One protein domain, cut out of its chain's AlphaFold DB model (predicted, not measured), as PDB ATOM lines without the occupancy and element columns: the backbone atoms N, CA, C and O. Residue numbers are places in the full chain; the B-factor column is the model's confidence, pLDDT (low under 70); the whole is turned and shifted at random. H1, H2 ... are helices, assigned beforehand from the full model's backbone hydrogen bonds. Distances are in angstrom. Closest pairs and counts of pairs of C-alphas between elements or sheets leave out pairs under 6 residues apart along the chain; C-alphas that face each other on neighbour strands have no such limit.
ATOM      1  N   THR A 877     124.893 142.094  82.187       88.62
ATOM      2  CA  THR A 877     125.969 142.538  83.092       88.62
ATOM      3  C   THR A 877     125.627 142.265  84.571       88.62
ATOM      4  O   THR A 877     124.457 142.039  84.899       88.62
ATOM      5  N   PRO A 878     126.606 142.323  85.500       87.88
ATOM      6  CA  PRO A 878     126.322 142.403  86.932       87.88
ATOM      7  C   PRO A 878     125.463 143.625  87.294       87.88
ATOM      8  O   PRO A 878     124.564 143.519  88.121       87.88
ATOM      9  N   GLN A 879     125.686 144.779  86.661       88.94
ATOM     10  CA  GLN A 879     124.945 146.010  86.946       88.94
ATOM     11  C   GLN A 879     123.435 145.831  86.707       88.94
ATOM     12  O   GLN A 879     122.644 146.245  87.553       88.94
ATOM     13  N   ASP A 880     123.032 145.114  85.654       89.31
ATOM     14  CA  ASP A 880     121.625 144.793  85.358       89.31
ATOM     15  C   ASP A 880     120.965 144.012  86.520       89.31
ATOM     16  O   ASP A 880     119.819 144.262  86.908       89.31
ATOM     17  N   ILE A 881     121.714 143.070  87.110       89.38
ATOM     18  CA  ILE A 881     121.291 142.280  88.276       89.38
ATOM     19  C   ILE A 881     121.208 143.185  89.517       89.38
ATOM     20  O   ILE A 881     120.226 143.122  90.260       89.38
ATOM     21  N   GLN A 882     122.193 144.062  89.729       91.31
ATOM     22  CA  GLN A 882     122.234 144.988  90.864       91.31
ATOM     23  C   GLN A 882     121.083 146.001  90.825       91.31
ATOM     24  O   GLN A 882     120.467 146.274  91.856       91.31
ATOM     25  N   GLU A 883     120.738 146.532  89.651       89.69
ATOM     26  CA  GLU A 883     119.579 147.411  89.475       89.69
ATOM     27  C   GLU A 883     118.262 146.686  89.771       89.69
ATOM     28  O   GLU A 883     117.390 147.245  90.443       89.69
ATOM     29  N   ASN A 884     118.136 145.422  89.353       91.38
ATOM     30  CA  ASN A 884     116.960 144.600  89.632       91.38
ATOM     31  C   ASN A 884     116.804 144.294  91.133       91.38
ATOM     32  O   ASN A 884     115.715 144.465  91.692       91.38
ATOM     33  N   ILE A 885     117.904 143.925  91.799       90.69
ATOM     34  CA  ILE A 885     117.979 143.739  93.254       90.69
ATOM     35  C   ILE A 885     117.602 145.037  93.976       90.69
ATOM     36  O   ILE A 885     116.720 145.027  94.833       90.69
ATOM     37  N   ASN A 886     118.194 146.171  93.597       90.56
ATOM     38  CA  ASN A 886     117.906 147.473  94.204       90.56
ATOM     39  C   ASN A 886     116.450 147.919  93.969       90.56
ATOM     40  O   ASN A 886     115.833 148.519  94.850       90.56
ATOM     41  N   GLY A 887     115.870 147.599  92.809       89.12
ATOM     42  CA  GLY A 887     114.446 147.788  92.529       89.12
ATOM     43  C   GLY A 887     113.550 146.969  93.459       89.12
ATOM     44  O   GLY A 887     112.574 147.498  93.996       89.12
ATOM     45  N   PHE A 888     113.908 145.707  93.716       89.62
ATOM     46  CA  PHE A 888     113.207 144.859  94.682       89.62
ATOM     47  C   PHE A 888     113.371 145.358  96.126       89.62
ATOM     48  O   PHE A 888     112.373 145.453  96.834       89.62
ATOM     49  N   ILE A 889     114.581 145.746  96.546       89.88
ATOM     50  CA  ILE A 889     114.861 146.295  97.887       89.88
ATOM     51  C   ILE A 889     113.997 147.532  98.163       89.88
ATOM     52  O   ILE A 889     113.387 147.613  99.228       89.88
ATOM     53  N   ARG A 890     113.864 148.450  97.193       88.62
ATOM     54  CA  ARG A 890     112.953 149.606  97.300       88.62
ATOM     55  C   ARG A 890     111.480 149.189  97.360       88.62
ATOM     56  O   ARG A 890     110.739 149.708  98.185       88.62
ATOM     57  N   LYS A 891     111.041 148.247  96.514       87.19
ATOM     58  CA  LYS A 891     109.638 147.785  96.464       87.19
ATOM     59  C   LYS A 891     109.211 146.991  97.708       87.19
ATOM     60  O   LYS A 891     108.031 146.984  98.043       87.19
ATOM     61  N   ALA A 892     110.147 146.306  98.362       83.75
ATOM     62  CA  ALA A 892     109.914 145.479  99.545       83.75
ATOM     63  C   ALA A 892     110.253 146.188 100.874       83.75
ATOM     64  O   ALA A 892     110.190 145.546 101.921       83.75
ATOM     65  N   ASP A 893     110.614 147.475 100.833       86.38
ATOM     66  CA  ASP A 893     111.037 148.284 101.987       86.38
ATOM     67  C   ASP A 893     112.192 147.658 102.796       86.38
ATOM     68  O   ASP A 893     112.184 147.603 104.021       86.38
ATOM     69  N   LEU A 894     113.201 147.125 102.098       86.94
ATOM     70  CA  LEU A 894     114.366 146.465 102.709       86.94
ATOM     71  C   LEU A 894     115.615 147.364 102.766       86.94
ATOM     72  O   LEU A 894     116.708 146.886 103.069       86.94
ATOM     73  N   GLY A 895     115.484 148.657 102.449       84.19
ATOM     74  CA  GLY A 895     116.621 149.581 102.324       84.19
ATOM     75  C   GLY A 895     117.414 149.786 103.620       84.19
ATOM     76  O   GLY A 895     118.619 150.008 103.570       84.19
ATOM     77  N   SER A 896     116.766 149.643 104.778       84.31
ATOM     78  CA  SER A 896     117.393 149.732 106.105       84.31
ATOM     79  C   SER A 896     118.432 148.636 106.378       84.31
ATOM     80  O   SER A 896     119.377 148.873 107.127       84.31
ATOM     81  N   PHE A 897     118.293 147.463 105.753       86.06
ATOM     82  CA  PHE A 897     119.212 146.326 105.910       86.06
ATOM     83  C   PHE A 897     120.411 146.383 104.953       86.06
ATOM     84  O   PHE A 897     121.416 145.709 105.167       86.06
ATOM     85  N   PHE A 898     120.310 147.174 103.882       88.00
ATOM     86  CA  PHE A 898     121.301 147.243 102.810       88.00
ATOM     87  C   PHE A 898     121.699 148.702 102.534       88.00
ATOM     88  O   PHE A 898     121.349 149.244 101.484       88.00
ATOM     89  N   PRO A 899     122.425 149.358 103.464       81.06
ATOM     90  CA  PRO A 899     122.941 150.704 103.243       81.06
ATOM     91  C   PRO A 899     123.893 150.737 102.038       81.06
ATOM     92  O   PRO A 899     124.575 149.753 101.748       81.06
ATOM     93  N   ASN A 900     123.979 151.890 101.369       71.06
ATOM     94  CA  ASN A 900     124.710 152.065 100.101       71.06
ATOM     95  C   ASN A 900     126.211 151.705 100.160       71.06
ATOM     96  O   ASN A 900     126.817 151.457  99.123       71.06
ATOM     97  N   GLU A 901     126.807 151.676 101.353       69.75
ATOM     98  CA  GLU A 901     128.213 151.318 101.595       69.75
ATOM     99  C   GLU A 901     128.428 149.799 101.793       69.75
ATOM    100  O   GLU A 901     129.557 149.338 101.955       69.75
ATOM    101  N   SER A 902     127.357 148.997 101.783       77.12
ATOM    102  CA  SER A 902     127.423 147.552 102.016       77.12
ATOM    103  C   SER A 902     128.041 146.797 100.836       77.12
ATOM    104  O   SER A 902     127.484 146.742  99.738       77.12
ATOM    105  N   THR A 903     129.154 146.108 101.093       85.56
ATOM    106  CA  THR A 903     129.814 145.204 100.133       85.56
ATOM    107  C   THR A 903     128.968 143.979  99.768       85.56
ATOM    108  O   THR A 903     129.232 143.332  98.755       85.56
ATOM    109  N   TYR A 904     127.926 143.674 100.550       88.25
ATOM    110  CA  TYR A 904     127.095 142.482 100.389       88.25
ATOM    111  C   TYR A 904     126.392 142.420  99.026       88.25
ATOM    112  O   TYR A 904     126.454 141.394  98.350       88.25
ATOM    113  N   ILE A 905     125.754 143.517  98.599       89.75
ATOM    114  CA  ILE A 905     124.996 143.555  97.340       89.75
ATOM    115  C   ILE A 905     125.925 143.417  96.116       89.75
ATOM    116  O   ILE A 905     125.644 142.541  95.293       89.75
ATOM    117  N   PRO A 906     127.052 144.153  95.993       89.31
ATOM    118  CA  PRO A 906     128.046 143.905  94.944       89.31
ATOM    119  C   PRO A 906     128.564 142.460  94.902       89.31
ATOM    120  O   PRO A 906     128.632 141.874  93.823       89.31
ATOM    121  N   THR A 907     128.879 141.841  96.050       88.81
ATOM    122  CA  THR A 907     129.356 140.446  96.075       88.81
ATOM    123  C   THR A 907     128.282 139.457  95.618       88.81
ATOM    124  O   THR A 907     128.556 138.648  94.736       88.81
ATOM    125  N   VAL A 908     127.051 139.546  96.140       89.06
ATOM    126  CA  VAL A 908     125.931 138.681  95.712       89.06
ATOM    127  C   VAL A 908     125.644 138.839  94.216       89.06
ATOM    128  O   VAL A 908     125.370 137.854  93.536       89.06
ATOM    129  N   THR A 909     125.757 140.062  93.697       90.56
ATOM    130  CA  THR A 909     125.558 140.380  92.277       90.56
ATOM    131  C   THR A 909     126.637 139.751  91.390       90.56
ATOM    132  O   THR A 909     126.309 139.073  90.417       90.56
ATOM    133  N   ASN A 910     127.917 139.928  91.727       89.44
ATOM    134  CA  ASN A 910     129.024 139.358  90.954       89.44
ATOM    135  C   ASN A 910     128.971 137.824  90.968       89.44
ATOM    136  O   ASN A 910     129.007 137.198  89.910       89.44
ATOM    137  N   ASN A 911     128.754 137.229  92.146       88.75
ATOM    138  CA  ASN A 911     128.579 135.785  92.295       88.75
ATOM    139  C   ASN A 911     127.381 135.269  91.473       88.75
ATOM    140  O   ASN A 911     127.435 134.169  90.928       88.75
ATOM    141  N   ALA A 912     126.303 136.056  91.341       87.75
ATOM    142  CA  ALA A 912     125.141 135.694  90.526       87.75
ATOM    143  C   ALA A 912     125.443 135.738  89.024       87.75
ATOM    144  O   ALA A 912     124.970 134.879  88.282       87.75
ATOM    145  N   PHE A 913     126.251 136.700  88.578       87.69
ATOM    146  CA  PHE A 913     126.691 136.794  87.188       87.69
ATOM    147  C   PHE A 913     127.668 135.666  86.815       87.69
ATOM    148  O   PHE A 913     127.540 135.064  85.750       87.69
ATOM    149  N   GLU A 914     128.593 135.301  87.706       85.38
ATOM    150  CA  GLU A 914     129.455 134.123  87.524       85.38
ATOM    151  C   GLU A 914     128.642 132.818  87.517       85.38
ATOM    152  O   GLU A 914     128.808 131.986  86.624       85.38
ATOM    153  N   PHE A 915     127.696 132.662  88.452       82.25
ATOM    154  CA  PHE A 915     126.782 131.517  88.504       82.25
ATOM    155  C   PHE A 915     125.938 131.383  87.228       82.25
ATOM    156  O   PHE A 915     125.777 130.279  86.710       82.25
ATOM    157  N   LYS A 916     125.444 132.501  86.684       84.00
ATOM    158  CA  LYS A 916     124.691 132.560  85.423       84.00
ATOM    159  C   LYS A 916     125.498 132.071  84.223       84.00
ATOM    160  O   LYS A 916     124.982 131.318  83.402       84.00
ATOM    161  N   ASN A 917     126.753 132.504  84.126       81.19
ATOM    162  CA  ASN A 917     127.624 132.222  82.984       81.19
ATOM    163  C   ASN A 917     128.347 130.864  83.087       81.19
ATOM    164  O   ASN A 917     129.023 130.449  82.144       81.19
ATOM    165  N   ASN A 918     128.201 130.151  84.208       78.19
ATOM    166  CA  ASN A 918     128.727 128.802  84.374       78.19
ATOM    167  C   ASN A 918     127.932 127.791  83.521       78.19
ATOM    168  O   ASN A 918     126.736 127.587  83.727       78.19
ATOM    169  N   LYS A 919     128.621 127.114  82.592       68.00
ATOM    170  CA  LYS A 919     128.038 126.126  81.664       68.00
ATOM    171  C   LYS A 919     127.417 124.907  82.365       68.00
ATOM    172  O   LYS A 919     126.515 124.297  81.800       68.00
ATOM    173  N   ASP A 920     127.859 124.582  83.581       60.75
ATOM    174  CA  ASP A 920     127.355 123.451  84.374       60.75
ATOM    175  C   ASP A 920     126.124 123.816  85.234       60.75
ATOM    176  O   ASP A 920     125.598 122.979  85.977       60.75
ATOM    177  N   ASN A 921     125.654 125.068  85.171       66.88
ATOM    178  CA  ASN A 921     124.501 125.539  85.931       66.88
ATOM    179  C   ASN A 921     123.176 125.354  85.163       66.88
ATOM    180  O   ASN A 921     123.000 125.852  84.053       66.88
ATOM    181  N   LEU A 922     122.207 124.701  85.813       64.94
ATOM    182  CA  LEU A 922     120.843 124.495  85.308       64.94
ATOM    183  C   LEU A 922     119.893 125.682  85.575       64.94
ATOM    184  O   LEU A 922     118.805 125.719  85.013       64.94
ATOM    185  N   LEU A 923     120.281 126.627  86.439       73.12
ATOM    186  CA  LEU A 923     119.527 127.834  86.807       73.12
ATOM    187  C   LEU A 923     120.185 129.072  86.182       73.12
ATOM    188  O   LEU A 923     120.691 129.945  86.890       73.12
ATOM    189  N   ASN A 924     120.255 129.096  84.851       78.31
ATOM    190  CA  ASN A 924     120.967 130.118  84.076       78.31
ATOM    191  C   ASN A 924     120.041 131.116  83.353       78.31
ATOM    192  O   ASN A 924     120.534 132.106  82.805       78.31
ATOM    193  N   ARG A 925     118.714 130.907  83.380       83.56
ATOM    194  CA  ARG A 925     117.746 131.867  82.831       83.56
ATOM    195  C   ARG A 925     117.719 133.116  83.705       83.56
ATOM    196  O   ARG A 925     117.817 133.039  84.928       83.56
ATOM    197  N   ASP A 926     117.486 134.267  83.092       83.44
ATOM    198  CA  ASP A 926     117.476 135.559  83.783       83.44
ATOM    199  C   ASP A 926     116.392 135.607  84.887       83.44
ATOM    200  O   ASP A 926     116.607 136.190  85.949       83.44
ATOM    201  N   ILE A 927     115.280 134.884  84.700       81.12
ATOM    202  CA  ILE A 927     114.245 134.683  85.726       81.12
ATOM    203  C   ILE A 927     114.725 133.828  86.917       81.12
ATOM    204  O   ILE A 927     114.476 134.191  88.065       81.12
ATOM    205  N   ASP A 928     115.503 132.763  86.680       80.62
ATOM    206  CA  ASP A 928     116.045 131.915  87.755       80.62
ATOM    207  C   ASP A 928     117.054 132.702  88.601       80.62
ATOM    208  O   ASP A 928     117.027 132.662  89.832       80.62
ATOM    209  N   ILE A 929     117.919 133.479  87.940       84.81
ATOM    210  CA  ILE A 929     118.893 134.363  88.590       84.81
ATOM    211  C   ILE A 929     118.183 135.446  89.413       84.81
ATOM    212  O   ILE A 929     118.612 135.748  90.529       84.81
ATOM    213  N   GLN A 930     117.061 135.984  88.925       85.94
ATOM    214  CA  GLN A 930     116.211 136.909  89.679       85.94
ATOM    215  C   GLN A 930     115.603 136.243  90.928       85.94
ATOM    216  O   GLN A 930     115.606 136.842  92.006       85.94
ATOM    217  N   GLY A 931     115.137 134.994  90.827       82.94
ATOM    218  CA  GLY A 931     114.651 134.221  91.973       82.94
ATOM    219  C   GLY A 931     115.742 133.952  93.019       82.94
ATOM    220  O   GLY A 931     115.558 134.236  94.206       82.94
ATOM    221  N   VAL A 932     116.908 133.458  92.591       83.12
ATOM    222  CA  VAL A 932     118.017 133.093  93.494       83.12
ATOM    223  C   VAL A 932     118.646 134.326  94.156       83.12
ATOM    224  O   VAL A 932     118.947 134.283  95.350       83.12
ATOM    225  N   THR A 933     118.802 135.447  93.446       87.38
ATOM    226  CA  THR A 933     119.321 136.694  94.043       87.38
ATOM    227  C   THR A 933     118.370 137.270  95.091       87.38
ATOM    228  O   THR A 933     118.809 137.550  96.207       87.38
ATOM    229  N   ARG A 934     117.061 137.350  94.798       88.44
ATOM    230  CA  ARG A 934     116.033 137.744  95.783       88.44
ATOM    231  C   ARG A 934     116.032 136.843  97.019       88.44
ATOM    232  O   ARG A 934     115.882 137.352  98.125       88.44
ATOM    233  N   LEU A 935     116.214 135.530  96.848       85.81
ATOM    234  CA  LEU A 935     116.286 134.573  97.956       85.81
ATOM    235  C   LEU A 935     117.485 134.851  98.879       85.81
ATOM    236  O   LEU A 935     117.329 134.844 100.097       85.81
ATOM    237  N   ASN A 936     118.665 135.125  98.312       87.19
ATOM    238  CA  ASN A 936     119.895 135.331  99.086       87.19
ATOM    239  C   ASN A 936     119.869 136.630  99.927       87.19
ATOM    240  O   ASN A 936     120.536 136.686 100.963       87.19
ATOM    241  N   LEU A 937     119.040 137.628  99.570       88.62
ATOM    242  CA  LEU A 937     118.792 138.811 100.415       88.62
ATOM    243  C   LEU A 937     118.294 138.448 101.821       88.62
ATOM    244  O   LEU A 937     118.572 139.181 102.764       88.62
ATOM    245  N   TYR A 938     117.594 137.328 101.990       89.62
ATOM    246  CA  TYR A 938     117.114 136.882 103.295       89.62
ATOM    247  C   TYR A 938     118.129 135.940 103.953       89.62
ATOM    248  O   TYR A 938     118.818 135.170 103.284       89.62
TER     249      TYR A 938
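AT A GLANCE: This is residues 877 to 938 of the 1126 residues of an uncharacterized protein of Hypocrea atroviridis (strain ATCC 20476 / IMI 206040) (UniProt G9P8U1). A helical hairpin, H2 and H3, has a third helix, H1, crossing it steeply, so that the three pack on one another with their centres in a triangle. The loops between the helices lie at the two ends of the long axis, with Ser 896 at one end and Lys 919 at the other. The printed part has 62 residues, with three named helices in the order H1, H2, H3 and no named strand; its class is all helix. The whole is compact, with a radius of gyration of the C-alphas of 11.4 A, yet elongated, spanning 35 by 19 by 18 A.

HOW THE PARTS SIT: H1, residues 878 to 891, touches H2, residues 904 to 917, with residues 878 to 882 alone. Their closest C-alphas, those of Pro 878 and Phe 913, are 5.6 A apart, and they run opposite ways at a steep tilt of 52 degrees. H1 also touches H3, residues 926 to 936, closest at the C-alphas of Ile 885 and Arg 934, 6.8 A apart; these two run the same way at a steep tilt of 59 degrees. H2 and H3 form a helical hairpin and touch, closest at the C-alphas of Ala 912 and Ile 929, 6.7 A apart. They run opposite ways at a tilt of 35.4 degrees, only just steep. In H1, H2 and H3 every O i to N i+4 pair is within hydrogen-bond range.

IN THESE COORDINATES: H1 begins at C-alpha 878, (126.322, 142.403, 86.932), and is 20.0 A long. H2 begins at C-alpha 904, (127.095, 142.482, 100.389), and is 20.2 A long. H3 is 15.5 A long and ends at C-alpha 936, (119.895, 135.331, 99.086).

THE WHOLE: The C-alphas farthest apart, those of Ser 896 and Lys 919, are 35.6 A apart. The printed part has no cut. The link from H1 to H2, residues 892 to 903, is long; that from H2 to H3 is short. The mean pLDDT of the printed part is 84.4, with residue 901 and residues 919 to 922 under 70.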